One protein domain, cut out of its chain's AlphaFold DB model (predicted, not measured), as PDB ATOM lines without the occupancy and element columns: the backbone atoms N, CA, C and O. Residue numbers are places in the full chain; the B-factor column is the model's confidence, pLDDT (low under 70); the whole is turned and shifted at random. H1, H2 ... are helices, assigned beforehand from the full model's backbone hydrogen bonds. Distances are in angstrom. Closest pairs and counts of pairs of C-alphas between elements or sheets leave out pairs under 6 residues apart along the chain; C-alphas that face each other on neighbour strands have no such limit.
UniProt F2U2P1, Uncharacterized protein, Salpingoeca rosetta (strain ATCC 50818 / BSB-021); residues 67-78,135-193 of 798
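What this domain is: This is residues 67 to 78 and 135 to 193 of the 798 residues of an uncharacterized protein of Salpingoeca rosetta (strain ATCC 50818 / BSB-021) (UniProt F2U2P1). The longest helix, H3, runs through the core of a small rounded body; H4 and H5 pack on one side of it at steep tilts, and H1 crosses it near its last residues. The short H2 packs on H4, toward the other end of H3. The printed part has 71 residues with five named helices, H1 to H5 in order along the chain, and no named strand: it is all helix. It is compact, with a radius of gyration of the C-alphas of 11.3 A and spans of 28 by 24 by 20 A.

How they stand to each other: H1, residues 68 to 76, touches H3, residues 148 to 164, about perpendicular at 90 degrees; their closest C-alphas, of Ala 72 and Cys 160, are 4.9 A apart. H1 also touches H5, residues 187 to 193, at a steep tilt of 64 degrees, opposite ways, closest at the C-alphas of Phe 69 and Arg 188, 5.6 A. H2, residues 141 to 144, touches H4, residues 173 to 181, closest at the C-alphas of Tyr 141 and Phe 176, 5.5 A. H3 and H4 form a helical hairpin at 45 degrees, opposite ways, with the C-alphas of Cys 154 and Ala 179 closest at 5.7 A. H3 touches H5 at a steep tilt of 51 degrees, the same way; the closest C-alphas, of Val 157 and Phe 191, are 5.8 A apart. H4 and H5 only just touch, with 3 pairs of C-alphas within 8 A, the closest those of Cys 181 and Ala 190 at 5.5 A. H1 and H4 are apart. Every O i to N i+4 pair is within hydrogen-bond range in H1, H3, H4 and H5; H2 is too short for one.

Where its parts are: H1 begins at C-alpha 68 (-32.683, 34.947, 20.731) and is 12.2 A long, H3 24.5 A, H4 12.1 A; H2 and H5 are shorter. H5 ends at C-alpha 193 (-37.517, 26.889, 27.834).

The domain as a whole: Residues 79 to 134 are not printed, and C-alphas 78 and 135 are 20.3 A apart across the cut. Of the links printed whole, none is long. In this model pLDDT is under 70 at residues 77 to 78, 136, 138 to 139 and 167 to 170.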
ATOM      1  N   ARG A  67     -29.145  33.203  19.100       89.88
ATOM      2  CA  ARG A  67     -28.968  34.503  19.764       89.88
ATOM      3  C   ARG A  67     -30.261  35.116  20.312       89.88
ATOM      4  O   ARG A  67     -30.222  36.233  20.810       89.88
ATOM      5  N   ALA A  68     -31.390  34.398  20.294       86.88
ATOM      6  CA  ALA A  68     -32.683  34.947  20.731       86.88
ATOM      7  C   ALA A  68     -32.680  35.511  22.167       86.88
ATOM      8  O   ALA A  68     -33.474  36.398  22.468       86.88
ATOM      9  N   PHE A  69     -31.818  34.990  23.048       91.44
ATOM     10  CA  PHE A  69     -31.610  35.547  24.387       91.44
ATOM     11  C   PHE A  69     -30.743  36.811  24.353       91.44
ATOM     12  O   PHE A  69     -31.136  37.820  24.923       91.44
ATOM     13  N   ASP A  70     -29.608  36.780  23.650       90.25
ATOM     14  CA  ASP A  70     -28.667  37.904  23.554       90.25
ATOM     15  C   ASP A  70     -29.324  39.137  22.899       90.25
ATOM     16  O   ASP A  70     -29.113  40.269  23.328       90.25
ATOM     17  N   GLU A  71     -30.164  38.908  21.887       89.00
ATOM     18  CA  GLU A  71     -30.948  39.929  21.182       89.00
ATOM     19  C   GLU A  71     -32.056  40.517  22.073       89.00
ATOM     20  O   GLU A  71     -32.219  41.735  22.127       89.00
ATOM     21  N   ALA A  72     -32.779  39.674  22.822       86.69
ATOM     22  CA  ALA A  72     -33.797  40.129  23.774       86.69
ATOM     23  C   ALA A  72     -33.186  40.857  24.986       86.69
ATOM     24  O   ALA A  72     -33.775  41.812  25.486       86.69
ATOM     25  N   LEU A  73     -31.994  40.447  25.429       87.44
ATOM     26  CA  LEU A  73     -31.233  41.111  26.485       87.44
ATOM     27  C   LEU A  73     -30.683  42.463  26.019       87.44
ATOM     28  O   LEU A  73     -30.732  43.429  26.774       87.44
ATOM     29  N   ALA A  74     -30.199  42.559  24.777       84.50
ATOM     30  CA  ALA A  74     -29.793  43.834  24.196       84.50
ATOM     31  C   ALA A  74     -30.977  44.814  24.120       84.50
ATOM     32  O   ALA A  74     -30.831  45.957  24.547       84.50
ATOM     33  N   ALA A  75     -32.154  44.354  23.673       81.31
ATOM     34  CA  ALA A  75     -33.379  45.158  23.675       81.31
ATOM     35  C   ALA A  75     -33.754  45.629  25.095       81.31
ATOM     36  O   ALA A  75     -33.846  46.836  25.323       81.31
ATOM     37  N   ALA A  76     -33.833  44.702  26.059       75.69
ATOM     38  CA  ALA A  76     -34.160  44.965  27.469       75.69
ATOM     39  C   ALA A  76     -33.152  45.865  28.220       75.69
ATOM     40  O   ALA A  76     -33.430  46.305  29.335       75.69
ATOM     41  N   CYS A  77     -31.968  46.101  27.645       69.19
ATOM     42  CA  CYS A  77     -30.961  47.040  28.148       69.19
ATOM     43  C   CYS A  77     -30.974  48.393  27.409       69.19
ATOM     44  O   CYS A  77     -30.234  49.296  27.795       69.19
ATOM     45  N   THR A  78     -31.779  48.537  26.348       63.88
ATOM     46  CA  THR A  78     -32.014  49.812  25.642       63.88
ATOM     47  C   THR A  78     -33.337  50.479  26.022       63.88
ATOM     48  O   THR A  78     -33.491  51.678  25.802       63.88
ATOM     49  N   PHE A 135     -46.352  40.129  34.325       70.38
ATOM     50  CA  PHE A 135     -46.891  38.797  34.026       70.38
ATOM     51  C   PHE A 135     -48.204  38.496  34.780       70.38
ATOM     52  O   PHE A 135     -48.745  37.394  34.648       70.38
ATOM     53  N   GLY A 136     -48.714  39.457  35.561       62.25
ATOM     54  CA  GLY A 136     -49.842  39.328  36.489       62.25
ATOM     55  C   GLY A 136     -49.628  38.269  37.572       62.25
ATOM     56  O   GLY A 136     -50.538  37.519  37.923       62.25
ATOM     57  N   CYS A 137     -48.393  38.169  38.056       70.25
ATOM     58  CA  CYS A 137     -47.982  37.328  39.168       70.25
ATOM     59  C   CYS A 137     -48.192  38.077  40.493       70.25
ATOM     60  O   CYS A 137     -47.537  39.084  40.748       70.25
ATOM     61  N   SER A 138     -49.099  37.572  41.330       61.19
ATOM     62  CA  SER A 138     -49.475  38.146  42.633       61.19
ATOM     63  C   SER A 138     -48.816  37.453  43.838       61.19
ATOM     64  O   SER A 138     -49.227  37.671  44.975       61.19
ATOM     65  N   TYR A 139     -47.811  36.604  43.601       67.06
ATOM     66  CA  TYR A 139     -47.131  35.797  44.619       67.06
ATOM     67  C   TYR A 139     -45.604  35.937  44.524       67.06
ATOM     68  O   TYR A 139     -45.058  36.315  43.484       67.06
ATOM     69  N   ASP A 140     -44.907  35.622  45.616       74.31
ATOM     70  CA  ASP A 140     -43.454  35.792  45.750       74.31
ATOM     71  C   ASP A 140     -42.694  34.671  45.017       74.31
ATOM     72  O   ASP A 140     -42.207  33.694  45.591       74.31
ATOM     73  N   TYR A 141     -42.613  34.809  43.693       79.69
ATOM     74  CA  TYR A 141     -41.952  33.852  42.807       79.69
ATOM     75  C   TYR A 141     -40.439  33.718  43.062       79.69
ATOM     76  O   TYR A 141     -39.841  32.730  42.625       79.69
ATOM     77  N   LEU A 142     -39.806  34.659  43.778       84.50
ATOM     78  CA  LEU A 142     -38.387  34.569  44.125       84.50
ATOM     79  C   LEU A 142     -38.107  33.619  45.295       84.50
ATOM     80  O   LEU A 142     -36.979  33.132  45.384       84.50
ATOM     81  N   ARG A 143     -39.104  33.236  46.107       79.88
ATOM     82  CA  ARG A 143     -38.966  32.146  47.108       79.88
ATOM     83  C   ARG A 143     -38.573  30.803  46.510       79.88
ATOM     84  O   ARG A 143     -38.001  29.962  47.198       79.88
ATOM     85  N   LEU A 144     -38.869  30.604  45.228       81.31
ATOM     86  CA  LEU A 144     -38.470  29.410  44.494       81.31
ATOM     87  C   LEU A 144     -36.984  29.416  44.117       81.31
ATOM     88  O   LEU A 144     -36.471  28.368  43.745       81.31
ATOM     89  N   THR A 145     -36.280  30.546  44.227       84.38
ATOM     90  CA  THR A 145     -34.817  30.635  44.063       84.38
ATOM     91  C   THR A 145     -34.106  30.441  45.407       84.38
ATOM     92  O   THR A 145     -34.627  30.827  46.450       84.38
ATOM     93  N   THR A 146     -32.907  29.852  45.405       82.81
ATOM     94  CA  THR A 146     -32.129  29.582  46.634       82.81
ATOM     95  C   THR A 146     -30.872  30.442  46.766       82.81
ATOM     96  O   THR A 146     -30.195  30.377  47.791       82.81
ATOM     97  N   THR A 147     -30.548  31.261  45.761       84.56
ATOM     98  CA  THR A 147     -29.360  32.128  45.752       84.56
ATOM     99  C   THR A 147     -29.683  33.532  45.223       84.56
ATOM    100  O   THR A 147     -30.503  33.658  44.312       84.56
ATOM    101  N   PRO A 148     -29.005  34.596  45.702       82.69
ATOM    102  CA  PRO A 148     -29.193  35.950  45.170       82.69
ATOM    103  C   PRO A 148     -28.894  36.056  43.668       82.69
ATOM    104  O   PRO A 148     -29.560  36.795  42.953       82.69
ATOM    105  N   GLN A 149     -27.937  35.274  43.157       84.19
ATOM    106  CA  GLN A 149     -27.617  35.278  41.729       84.19
ATOM    107  C   GLN A 149     -28.781  34.743  40.881       84.19
ATOM    108  O   GLN A 149     -29.114  35.355  39.872       84.19
ATOM    109  N   GLN A 150     -29.477  33.685  41.323       87.06
ATOM    110  CA  GLN A 150     -30.705  33.227  40.661       87.06
ATOM    111  C   GLN A 150     -31.822  34.282  40.678       87.06
ATOM    112  O   GLN A 150     -32.623  34.307  39.751       87.06
ATOM    113  N   GLN A 151     -31.885  35.160  41.687       86.19
ATOM    114  CA  GLN A 151     -32.869  36.251  41.736       86.19
ATOM    115  C   GLN A 151     -32.592  37.300  40.652       86.19
ATOM    116  O   GLN A 151     -33.496  37.631  39.881       86.19
ATOM    117  N   VAL A 152     -31.331  37.738  40.528       87.12
ATOM    118  CA  VAL A 152     -30.862  38.622  39.443       87.12
ATOM    119  C   VAL A 152     -31.145  37.989  38.075       87.12
ATOM    120  O   VAL A 152     -31.774  38.610  37.217       87.12
ATOM    121  N   SER A 153     -30.748  36.726  37.885       90.94
ATOM    122  CA  SER A 153     -30.992  35.960  36.657       90.94
ATOM    123  C   SER A 153     -32.485  35.823  36.332       90.94
ATOM    124  O   SER A 153     -32.871  35.947  35.172       90.94
ATOM    125  N   CYS A 154     -33.344  35.610  37.334       91.88
ATOM    126  CA  CYS A 154     -34.789  35.462  37.142       91.88
ATOM    127  C   CYS A 154     -35.429  36.769  36.659       91.88
ATOM    128  O   CYS A 154     -36.155  36.764  35.665       91.88
ATOM    129  N   VAL A 155     -35.098  37.899  37.295       90.12
ATOM    130  CA  VAL A 155     -35.547  39.235  36.865       90.12
ATOM    131  C   VAL A 155     -35.054  39.554  35.449       90.12
ATOM    132  O   VAL A 155     -35.851  39.972  34.607       90.12
ATOM    133  N   ARG A 156     -33.777  39.280  35.140       91.06
ATOM    134  CA  ARG A 156     -33.199  39.528  33.808       91.06
ATOM    135  C   ARG A 156     -33.864  38.683  32.713       91.06
ATOM    136  O   ARG A 156     -34.241  39.223  31.673       91.06
ATOM    137  N   VAL A 157     -34.073  37.386  32.953       94.06
ATOM    138  CA  VAL A 157     -34.774  36.498  32.006       94.06
ATOM    139  C   VAL A 157     -36.236  36.920  31.828       94.06
ATOM    140  O   VAL A 157     -36.728  36.899  30.701       94.06
ATOM    141  N   LEU A 158     -36.923  37.368  32.884       91.25
ATOM    142  CA  LEU A 158     -38.297  37.873  32.777       91.25
ATOM    143  C   LEU A 158     -38.396  39.167  31.957       91.25
ATOM    144  O   LEU A 158     -39.330  39.287  31.164       91.25
ATOM    145  N   LYS A 159     -37.423  40.084  32.062       89.06
ATOM    146  CA  LYS A 159     -37.326  41.256  31.168       89.06
ATOM    147  C   LYS A 159     -37.185  40.825  29.705       89.06
ATOM    148  O   LYS A 159     -37.997  41.214  28.869       89.06
ATOM    149  N   CYS A 160     -36.251  39.917  29.415       91.38
ATOM    150  CA  CYS A 160     -36.058  39.369  28.066       91.38
ATOM    151  C   CYS A 160     -37.326  38.672  27.526       91.38
ATOM    152  O   CYS A 160     -37.643  38.778  26.342       91.38
ATOM    153  N   LEU A 161     -38.066  37.951  28.379       90.75
ATOM    154  CA  LEU A 161     -39.324  37.292  28.008       90.75
ATOM    155  C   LEU A 161     -40.452  38.290  27.708       90.75
ATOM    156  O   LEU A 161     -41.254  38.011  26.818       90.75
ATOM    157  N   HIS A 162     -40.510  39.420  28.419       86.00
ATOM    158  CA  HIS A 162     -41.481  40.485  28.161       86.00
ATOM    159  C   HIS A 162     -41.213  41.147  26.799       86.00
ATOM    160  O   HIS A 162     -42.094  41.136  25.942       86.00
ATOM    161  N   GLU A 163     -39.971  41.581  26.551       86.06
ATOM    162  CA  GLU A 163     -39.543  42.166  25.266       86.06
ATOM    163  C   GLU A 163     -39.743  41.199  24.080       86.06
ATOM    164  O   GLU A 163     -40.135  41.602  22.984       86.06
ATOM    165  N   ARG A 164     -39.521  39.887  24.279       85.19
ATOM    166  CA  ARG A 164     -39.731  38.884  23.218       85.19
ATOM    167  C   ARG A 164     -41.212  38.614  22.925       85.19
ATOM    168  O   ARG A 164     -41.523  38.235  21.793       85.19
ATOM    169  N   HIS A 165     -42.099  38.780  23.911       81.25
ATOM    170  CA  HIS A 165     -43.524  38.422  23.834       81.25
ATOM    171  C   HIS A 165     -44.450  39.520  24.406       81.25
ATOM    172  O   HIS A 165     -45.224  39.230  25.324       81.25
ATOM    173  N   PRO A 166     -44.449  40.756  23.865       71.62
ATOM    174  CA  PRO A 166     -45.171  41.900  24.447       71.62
ATOM    175  C   PRO A 166     -46.706  41.755  24.458       71.62
ATOM    176  O   PRO A 166     -47.398  42.476  25.168       71.62
ATOM    177  N   SER A 167     -47.265  40.789  23.723       60.06
ATOM    178  CA  SER A 167     -48.684  40.402  23.800       60.06
ATOM    179  C   SER A 167     -49.045  39.563  25.043       60.06
ATOM    180  O   SER A 167     -50.225  39.285  25.280       60.06
ATOM    181  N   THR A 168     -48.056  39.159  25.849       64.12
ATOM    182  CA  THR A 168     -48.233  38.362  27.073       64.12
ATOM    183  C   THR A 168     -48.779  39.232  28.202       64.12
ATOM    184  O   THR A 168     -48.030  39.775  29.006       64.12
ATOM    185  N   THR A 169     -50.104  39.357  28.272       52.81
ATOM    186  CA  THR A 169     -50.795  40.267  29.205       52.81
ATOM    187  C   THR A 169     -51.223  39.629  30.528       52.81
ATOM    188  O   THR A 169     -51.563  40.355  31.459       52.81
ATOM    189  N   LEU A 170     -51.251  38.292  30.638       59.09
ATOM    190  CA  LEU A 170     -51.466  37.597  31.916       59.09
ATOM    191  C   LEU A 170     -50.917  36.159  31.878       59.09
ATOM    192  O   LEU A 170     -51.665  35.201  31.652       59.09
ATOM    193  N   CYS A 171     -49.620  35.996  32.152       70.62
ATOM    194  CA  CYS A 171     -48.951  34.692  32.231       70.62
ATOM    195  C   CYS A 171     -48.277  34.447  33.597       70.62
ATOM    196  O   CYS A 171     -47.056  34.270  33.659       70.62
ATOM    197  N   PRO A 172     -49.044  34.312  34.697       75.31
ATOM    198  CA  PRO A 172     -48.482  34.168  36.042       75.31
ATOM    199  C   PRO A 172     -47.664  32.886  36.248       75.31
ATOM    200  O   PRO A 172     -47.050  32.723  37.288       75.31
ATOM    201  N   VAL A 173     -47.632  31.960  35.282       80.25
ATOM    202  CA  VAL A 173     -46.800  30.740  35.327       80.25
ATOM    203  C   VAL A 173     -45.366  30.999  34.837       80.25
ATOM    204  O   VAL A 173     -44.470  30.219  35.156       80.25
ATOM    205  N   ALA A 174     -45.115  32.076  34.082       87.69
ATOM    206  CA  ALA A 174     -43.785  32.362  33.543       87.69
ATOM    207  C   ALA A 174     -42.751  32.715  34.639       87.69
ATOM    208  O   ALA A 174     -41.673  32.116  34.605       87.69
ATOM    209  N   PRO A 175     -43.052  33.558  35.654       88.19
ATOM    210  CA  PRO A 175     -42.142  33.793  36.783       88.19
ATOM    211  C   PRO A 175     -41.799  32.525  37.575       88.19
ATOM    212  O   PRO A 175     -40.621  32.232  37.771       88.19
ATOM    213  N   PHE A 176     -42.801  31.706  37.925       87.06
ATOM    214  CA  PHE A 176     -42.604  30.395  38.563       87.06
ATOM    215  C   PHE A 176     -41.676  29.487  37.752       87.06
ATOM    216  O   PHE A 176     -40.704  28.962  38.288       87.06
ATOM    217  N   LEU A 177     -41.927  29.312  36.449       91.75
ATOM    218  CA  LEU A 177     -41.091  28.428  35.634       91.75
ATOM    219  C   LEU A 177     -39.684  28.987  35.425       91.75
ATOM    220  O   LEU A 177     -38.742  28.202  35.413       91.75
ATOM    221  N   THR A 178     -39.522  30.307  35.313       94.94
ATOM    222  CA  THR A 178     -38.199  30.944  35.214       94.94
ATOM    223  C   THR A 178     -37.384  30.686  36.483       94.94
ATOM    224  O   THR A 178     -36.271  30.165  36.396       94.94
ATOM    225  N   ALA A 179     -37.971  30.934  37.660       92.75
ATOM    226  CA  ALA A 179     -37.339  30.659  38.949       92.75
ATOM    227  C   ALA A 179     -36.993  29.167  39.128       92.75
ATOM    228  O   ALA A 179     -35.897  28.844  39.584       92.75
ATOM    229  N   MET A 180     -37.880  28.252  38.713       92.56
ATOM    230  CA  MET A 180     -37.613  26.809  38.767       92.56
ATOM    231  C   MET A 180     -36.515  26.359  37.787       92.56
ATOM    232  O   MET A 180     -35.740  25.465  38.127       92.56
ATOM    233  N   CYS A 181     -36.434  26.935  36.582       95.62
ATOM    234  CA  CYS A 181     -35.446  26.541  35.569       95.62
ATOM    235  C   CYS A 181     -34.008  26.843  36.012       95.62
ATOM    236  O   CYS A 181     -33.133  25.992  35.847       95.62
ATOM    237  N   LEU A 182     -33.784  28.003  36.639       95.31
ATOM    238  CA  LEU A 182     -32.466  28.515  37.044       95.31
ATOM    239  C   LEU A 182     -31.752  27.699  38.150       95.31
ATOM    240  O   LEU A 182     -30.694  28.096  38.633       95.31
ATOM    241  N   HIS A 183     -32.298  26.548  38.556       93.75
ATOM    242  CA  HIS A 183     -31.608  25.542  39.383       93.75
ATOM    243  C   HIS A 183     -30.857  24.477  38.573       93.75
ATOM    244  O   HIS A 183     -29.951  23.847  39.111       93.75
ATOM    245  N   TRP A 184     -31.230  24.253  37.307       94.25
ATOM    246  CA  TRP A 184     -30.675  23.171  36.471       94.25
ATOM    247  C   TRP A 184     -30.290  23.598  35.047       94.25
ATOM    248  O   TRP A 184     -29.879  22.744  34.259       94.25
ATOM    249  N   MET A 185     -30.421  24.880  34.696       94.06
ATOM    250  CA  MET A 185     -29.979  25.444  33.414       94.06
ATOM    251  C   MET A 185     -29.605  26.929  33.562       94.06
ATOM    252  O   MET A 185     -29.950  27.552  34.568       94.06
ATOM    253  N   ASP A 186     -28.891  27.483  32.579       94.31
ATOM    254  CA  ASP A 186     -28.488  28.896  32.569       94.31
ATOM    255  C   ASP A 186     -29.623  29.842  32.123       94.31
ATOM    256  O   ASP A 186     -30.745  29.419  31.841       94.31
ATOM    257  N   GLU A 187     -29.346  31.147  32.068       95.38
ATOM    258  CA  GLU A 187     -30.326  32.166  31.661       95.38
ATOM    259  C   GLU A 187     -30.830  31.991  30.219       95.38
ATOM    260  O   GLU A 187     -32.003  32.250  29.944       95.38
ATOM    261  N   ARG A 188     -29.978  31.502  29.311       95.56
ATOM    262  CA  ARG A 188     -30.278  31.332  27.884       95.56
ATOM    263  C   ARG A 188     -31.159  30.107  27.649       95.56
ATOM    264  O   ARG A 188     -32.147  30.197  26.916       95.56
ATOM    265  N   ASP A 189     -30.860  28.999  28.321       95.81
ATOM    266  CA  ASP A 189     -31.694  27.796  28.330       95.81
ATOM    267  C   ASP A 189     -33.013  28.019  29.097       95.81
ATOM    268  O   ASP A 189     -34.065  27.540  28.654       95.81
ATOM    269  N   ALA A 190     -33.006  28.789  30.195       96.75
ATOM    270  CA  ALA A 190     -34.218  29.147  30.941       96.75
ATOM    271  C   ALA A 190     -35.146  30.036  30.101       96.75
ATOM    272  O   ALA A 190     -36.334  29.726  29.953       96.75
ATOM    273  N   PHE A 191     -34.592  31.081  29.474       96.62
ATOM    274  CA  PHE A 191     -35.296  31.906  28.495       96.62
ATOM    275  C   PHE A 191     -35.873  31.045  27.370       96.62
ATOM    276  O   PHE A 191     -37.076  31.099  27.123       96.62
ATOM    277  N   ALA A 192     -35.063  30.201  26.722       94.69
ATOM    278  CA  ALA A 192     -35.521  29.358  25.620       94.69
ATOM    279  C   ALA A 192     -36.622  28.371  26.046       94.69
ATOM    280  O   ALA A 192     -37.585  28.168  25.305       94.69
ATOM    281  N   THR A 193     -36.517  27.796  27.247       94.69
ATOM    282  CA  THR A 193     -37.517  26.889  27.834       94.69
ATOM    283  C   THR A 193     -38.861  27.591  28.025       94.69
ATOM    284  O   THR A 193     -39.884  27.105  27.534       94.69
TER     285      THR A 193